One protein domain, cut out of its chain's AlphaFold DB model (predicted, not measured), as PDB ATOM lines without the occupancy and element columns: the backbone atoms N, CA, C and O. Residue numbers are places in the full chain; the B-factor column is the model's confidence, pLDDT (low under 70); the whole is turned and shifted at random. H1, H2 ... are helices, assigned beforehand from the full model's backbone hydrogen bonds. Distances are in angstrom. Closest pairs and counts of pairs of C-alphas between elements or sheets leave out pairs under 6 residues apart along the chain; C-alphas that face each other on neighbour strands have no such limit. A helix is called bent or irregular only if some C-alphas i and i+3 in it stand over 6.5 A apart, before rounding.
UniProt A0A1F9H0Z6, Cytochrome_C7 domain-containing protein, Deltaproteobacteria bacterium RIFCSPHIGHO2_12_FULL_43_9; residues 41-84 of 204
ATOM      1  N   GLU A  41      68.192  26.655  74.705       89.81
ATOM      2  CA  GLU A  41      67.823  25.607  73.752       89.81
ATOM      3  C   GLU A  41      68.389  24.242  74.149       89.81
ATOM      4  O   GLU A  41      67.667  23.248  74.112       89.81
ATOM      5  N   PHE A  42      69.649  24.180  74.589       91.00
ATOM      6  CA  PHE A  42      70.219  22.935  75.088       91.00
ATOM      7  C   PHE A  42      69.390  22.401  76.256       91.00
ATOM      8  O   PHE A  42      68.903  21.282  76.180       91.00
ATOM      9  N   LYS A  43      69.154  23.225  77.284       88.12
ATOM     10  CA  LYS A  43      68.472  22.826  78.528       88.12
ATOM     11  C   LYS A  43      67.002  22.441  78.349       88.12
ATOM     12  O   LYS A  43      66.501  21.645  79.134       88.12
ATOM     13  N   THR A  44      66.298  23.019  77.376       87.38
ATOM     14  CA  THR A  44      64.840  22.843  77.237       87.38
ATOM     15  C   THR A  44      64.432  21.907  76.106       87.38
ATOM     16  O   THR A  44      63.255  21.564  75.996       87.38
ATOM     17  N   THR A  45      65.371  21.479  75.262       90.31
ATOM     18  CA  THR A  45      65.081  20.600  74.126       90.31
ATOM     19  C   THR A  45      65.761  19.242  74.273       90.31
ATOM     20  O   THR A  45      66.530  18.971  75.192       90.31
ATOM     21  N   HIS A  46      65.493  18.356  73.316       88.12
ATOM     22  CA  HIS A  46      66.109  17.034  73.269       88.12
ATOM     23  C   HIS A  46      67.627  17.054  73.032       88.12
ATOM     24  O   HIS A  46      68.258  16.011  73.198       88.12
ATOM     25  N   LEU A  47      68.208  18.201  72.656       90.31
ATOM     26  CA  LEU A  47      69.648  18.342  72.448       90.31
ATOM     27  C   LEU A  47      70.436  17.971  73.709       90.31
ATOM     28  O   LEU A  47      71.433  17.263  73.596       90.31
ATOM     29  N   HIS A  48      69.949  18.339  74.903       91.44
ATOM     30  CA  HIS A  48      70.573  17.936  76.168       91.44
ATOM     31  C   HIS A  48      70.720  16.417  76.291       91.44
ATOM     32  O   HIS A  48      71.811  15.912  76.545       91.44
ATOM     33  N   GLY A  49      69.628  15.684  76.058       89.12
ATOM     34  CA  GLY A  49      69.633  14.226  76.125       89.12
ATOM     35  C   GLY A  49      70.532  13.593  75.060       89.12
ATOM     36  O   GLY A  49      71.302  12.693  75.376       89.12
ATOM     37  N   VAL A  50      70.472  14.073  73.812       87.00
ATOM     38  CA  VAL A  50      71.308  13.558  72.709       87.00
ATOM     39  C   VAL A  50      72.796  13.691  73.033       87.00
ATOM     40  O   VAL A  50      73.548  12.730  72.878       87.00
ATOM     41  N   GLU A  51      73.215  14.852  73.533       88.25
ATOM     42  CA  GLU A  51      74.607  15.100  73.904       88.25
ATOM     43  C   GLU A  51      75.037  14.290  75.129       88.25
ATOM     44  O   GLU A  51      76.123  13.711  75.132       88.25
ATOM     45  N   PHE A  52      74.163  14.157  76.129       89.06
ATOM     46  CA  PHE A  52      74.420  13.303  77.284       89.06
ATOM     47  C   PHE A  52      74.669  11.844  76.876       89.06
ATOM     48  O   PHE A  52      75.644  11.235  77.312       89.06
ATOM     49  N   PHE A  53      73.827  11.265  76.014       84.44
ATOM     50  CA  PHE A  53      74.016   9.880  75.566       84.44
ATOM     51  C   PHE A  53      75.227   9.704  74.642       84.44
ATOM     52  O   PHE A  53      75.738   8.588  74.541       84.44
ATOM     53  N   ARG A  54      75.719  10.784  74.025       84.56
ATOM     54  CA  ARG A  54      76.960  10.800  73.242       84.56
ATOM     55  C   ARG A  54      78.208  10.768  74.129       84.56
ATOM     56  O   ARG A  54      79.137  10.032  73.811       84.56
ATOM     57  N   ASP A  55      78.231  11.532  75.223       85.25
ATOM     58  CA  ASP A  55      79.368  11.590  76.153       85.25
ATOM     59  C   ASP A  55      78.944  11.813  77.617       85.25
ATOM     60  O   ASP A  55      79.056  12.901  78.188       85.25
ATOM     61  N   LYS A  56      78.514  10.730  78.267       87.50
ATOM     62  CA  LYS A  56      78.132  10.746  79.689       87.50
ATOM     63  C   LYS A  56      79.297  11.127  80.605       87.50
ATOM     64  O   LYS A  56      79.090  11.783  81.624       87.50
ATOM     65  N   LYS A  57      80.518  10.696  80.261       88.12
ATOM     66  CA  LYS A  57      81.715  10.912  81.088       88.12
ATOM     67  C   LYS A  57      82.091  12.392  81.100       88.12
ATOM     68  O   LYS A  57      82.378  12.929  82.165       88.12
ATOM     69  N   GLY A  58      81.996  13.060  79.951       87.75
ATOM     70  CA  GLY A  58      82.168  14.506  79.845       87.75
ATOM     71  C   GLY A  58      81.226  15.277  80.773       87.75
ATOM     72  O   GLY A  58      81.670  16.172  81.493       87.75
ATOM     73  N   CYS A  59      79.948  14.887  80.828       87.62
ATOM     74  CA  CYS A  59      78.958  15.501  81.718       87.62
ATOM     75  C   CYS A  59      79.255  15.246  83.208       87.62
ATOM     76  O   CYS A  59      79.105  16.152  84.034       87.62
ATOM     77  N   ALA A  60      79.707  14.035  83.552       90.00
ATOM     78  CA  ALA A  60      79.986  13.623  84.930       90.00
ATOM     79  C   ALA A  60      81.102  14.445  85.598       90.00
ATOM     80  O   ALA A  60      81.098  14.601  86.819       90.00
ATOM     81  N   ASN A  61      82.010  15.035  84.813       90.19
ATOM     82  CA  ASN A  61      83.087  15.893  85.323       90.19
ATOM     83  C   ASN A  61      82.571  17.080  86.155       90.19
ATOM     84  O   ASN A  61      83.238  17.498  87.099       90.19
ATOM     85  N   CYS A  62      81.390  17.613  85.820       92.94
ATOM     86  CA  CYS A  62      80.773  18.718  86.559       92.94
ATOM     87  C   CYS A  62      79.493  18.301  87.287       92.94
ATOM     88  O   CYS A  62      79.240  18.776  88.390       92.94
ATOM     89  N   HIS A  63      78.688  17.410  86.704       91.69
ATOM     90  CA  HIS A  63      77.420  16.973  87.302       91.69
ATOM     91  C   HIS A  63      77.579  15.846  88.333       91.69
ATOM     92  O   HIS A  63      76.595  15.455  88.956       91.69
ATOM     93  N   GLY A  64      78.805  15.358  88.543       89.44
ATOM     94  CA  GLY A  64      79.109  14.250  89.442       89.44
ATOM     95  C   GLY A  64      79.004  12.898  88.740       89.44
ATOM     96  O   GLY A  64      78.278  12.740  87.759       89.44
ATOM     97  N   PHE A  65      79.721  11.899  89.261       87.25
ATOM     98  CA  PHE A  65      79.711  10.533  88.720       87.25
ATOM     99  C   PHE A  65      78.312   9.901  88.748       87.25
ATOM    100  O   PHE A  65      77.927   9.189  87.823       87.25
ATOM    101  N   SER A  66      77.541  10.219  89.789       84.56
ATOM    102  CA  SER A  66      76.152   9.783  89.962       84.56
ATOM    103  C   SER A  66      75.134  10.744  89.339       84.56
ATOM    104  O   SER A  66      73.936  10.510  89.456       84.56
ATOM    105  N   PHE A  67      75.592  11.823  88.692       88.88
ATOM    106  CA  PHE A  67      74.757  12.898  88.148       88.88
ATOM    107  C   PHE A  67      73.788  13.534  89.166       88.88
ATOM    108  O   PHE A  67      72.699  14.000  88.827       88.88
ATOM    109  N   ASP A  68      74.202  13.556  90.430       88.75
ATOM    110  CA  ASP A  68      73.474  14.076  91.587       88.75
ATOM    111  C   ASP A  68      73.733  15.569  91.845       88.75
ATOM    112  O   ASP A  68      73.180  16.152  92.776       88.75
ATOM    113  N   GLY A  69      74.529  16.208  90.988       89.62
ATOM    114  CA  GLY A  69      74.754  17.647  90.977       89.62
ATOM    115  C   GLY A  69      76.222  18.037  91.011       89.62
ATOM    116  O   GLY A  69      76.549  19.084  90.467       89.62
ATOM    117  N   GLY A  70      77.111  17.216  91.578       92.44
ATOM    118  CA  GLY A  70      78.557  17.468  91.585       92.44
ATOM    119  C   GLY A  70      78.945  18.926  91.888       92.44
ATOM    120  O   GLY A  70      78.405  19.565  92.792       92.44
ATOM    121  N   SER A  71      79.881  19.474  91.106       93.88
ATOM    122  CA  SER A  71      80.293  20.880  91.197       93.88
ATOM    123  C   SER A  71      79.319  21.847  90.511       93.88
ATOM    124  O   SER A  71      79.300  23.029  90.860       93.88
ATOM    125  N   SER A  72      78.482  21.370  89.581       91.56
ATOM    126  CA  SER A  72      77.467  22.189  88.902       91.56
ATOM    127  C   SER A  72      76.252  22.507  89.781       91.56
ATOM    128  O   SER A  72      75.526  23.456  89.492       91.56
ATOM    129  N   LYS A  73      76.045  21.745  90.864       94.38
ATOM    130  CA  LYS A  73      74.893  21.794  91.783       94.38
ATOM    131  C   LYS A  73      73.539  21.524  91.111       94.38
ATOM    132  O   LYS A  73      72.501  21.846  91.684       94.38
ATOM    133  N   VAL A  74      73.538  20.932  89.915       91.94
ATOM    134  CA  VAL A  74      72.320  20.604  89.159       91.94
ATOM    135  C   VAL A  74      72.229  19.095  88.967       91.94
ATOM    136  O   VAL A  74      72.952  18.521  88.149       91.94
ATOM    137  N   SER A  75      71.335  18.474  89.736       93.25
ATOM    138  CA  SER A  75      71.040  17.042  89.666       93.25
ATOM    139  C   SER A  75      70.150  16.726  88.471       93.25
ATOM    140  O   SER A  75      69.177  17.435  88.222       93.25
ATOM    141  N   CYS A  76      70.408  15.623  87.772       90.75
ATOM    142  CA  CYS A  76      69.481  15.139  86.748       90.75
ATOM    143  C   CYS A  76      68.100  14.812  87.342       90.75
ATOM    144  O   CYS A  76      67.079  15.060  86.695       90.75
ATOM    145  N   ALA A  77      68.076  14.374  88.609       89.88
ATOM    146  CA  ALA A  77      66.869  14.027  89.352       89.88
ATOM    147  C   ALA A  77      65.917  15.216  89.590       89.88
ATOM    148  O   ALA A  77      64.756  15.014  89.931       89.88
ATOM    149  N   SER A  78      66.377  16.465  89.413       90.50
ATOM    150  CA  SER A  78      65.516  17.639  89.604       90.50
ATOM    151  C   SER A  78      64.470  17.805  88.502       90.50
ATOM    152  O   SER A  78      63.487  18.517  88.695       90.50
ATOM    153  N   CYS A  79      64.704  17.208  87.331       88.25
ATOM    154  CA  CYS A  79      63.818  17.326  86.170       88.25
ATOM    155  C   CYS A  79      63.470  15.970  85.547       88.25
ATOM    156  O   CYS A  79      62.407  15.831  84.945       88.25
ATOM    157  N   HIS A  80      64.348  14.977  85.675       87.62
ATOM    158  CA  HIS A  80      64.162  13.640  85.131       87.62
ATOM    159  C   HIS A  80      64.168  12.609  86.248       87.62
ATOM    160  O   HIS A  80      64.942  12.721  87.183       87.62
ATOM    161  N   ASP A  81      63.416  11.527  86.100       83.56
ATOM    162  CA  ASP A  81      63.583  10.341  86.950       83.56
ATOM    163  C   ASP A  81      64.750   9.465  86.444       83.56
ATOM    164  O   ASP A  81      64.614   8.272  86.191       83.56
ATOM    165  N   TYR A  82      65.888  10.106  86.163       84.62
ATOM    166  CA  TYR A  82      67.093   9.516  85.578       84.62
ATOM    167  C   TYR A  82      68.326  10.329  86.025       84.62
ATOM    168  O   TYR A  82      68.204  11.548  86.145       84.62
ATOM    169  N   PRO A  83      69.519   9.726  86.218       80.81
ATOM    170  CA  PRO A  83      69.857   8.309  86.053       80.81
ATOM    171  C   PRO A  83      69.110   7.411  87.030       80.81
ATOM    172  O   PRO A  83      68.929   7.755  88.194       80.81
ATOM    173  N   HIS A  84      68.677   6.242  86.555       81.44
ATOM    174  CA  HIS A  84      68.158   5.233  87.469       81.44
ATOM    175  C   HIS A  84      69.264   4.820  88.458       81.44
ATOM    176  O   HIS A  84      70.434   4.749  88.063       81.44
TER     177      HIS A  84
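AT A GLANCE: This is residues 41 to 84 of the 204 residues of the protein "Cytochrome_C7 domain-containing protein" of Deltaproteobacteria bacterium RIFCSPHIGHO2_12_FULL_43_9 (UniProt A0A1F9H0Z6). Three short helices follow one another along an arc, H2 between H1 and H3, and the long stretch of residues 64 to 84, with no named element, carries on from H3 and loops back opposite H2, giving a loose horseshoe of backbone round an open middle. The gap in the horseshoe lies between H1 and the last part of that stretch, and residues 43 to 49, of which 47 to 49 belong to H2, stick out. The printed part has 44 residues with three named helices in the order H1, H2, H3 and no named strand; its class is all helix, though under half of the residues, 20 of the 44, are in named elements. The whole is compact, with a radius of gyration of the C-alphas of 9.7 A, and its outline is rounded, spanning 22 by 20 by 19 A.

HOW THE PARTS SIT: Begin at H2, residues 47 to 54, and look on to H3, residues 56 to 63. The two are close but not clearly touching: their closest C-alphas, those of Phe 52 and Cys 59, are 6.7 A apart. Their lines stand at a steep tilt of 61 degrees, and they run opposite ways. Now look back along the chain to H1, residues 41 to 44, which is close to H2 but not clearly touching it; here the closest C-alphas are those of Phe 42 and His 48, 5.1 A apart. H1 and H3 are apart. In H2 every O i to N i+4 pair is within hydrogen-bond range, in H3 3 of 4 are, and H1 is too short for such a pair.

IN THESE COORDINATES: Find C-alpha 47 at (69.648, 18.342, 72.448); from there H2 runs 10.5 A to C-alpha 54 at (76.960, 10.800, 73.242). H3 spans 9.9 A from C-alpha 56 to C-alpha 63, which you will find at (77.420, 16.973, 87.302). It is neither bent nor irregular, but only just: C-alphas 59 and 62 are 6.1 A apart. For H1, start at C-alpha 41 at (67.823, 25.607, 73.752); its four residues cover 5.4 A, as far as C-alpha 44.

THE WHOLE: Look at the two ends of the printed part, the C-alphas of Glu 41 and His 84: they are the two farthest apart in the domain, at 24.6 A. The links from H1 to H2 and from H2 to H3 are tight, with 2 residues and 1 residue between the helices. Follow residues 64 to 84 and you will find their C-alphas 5 to 12 A from the mean of all C-alphas. The printed part has no cut. In this predicted model the mean pLDDT of the printed part is 88.7, and no printed residue is under 70.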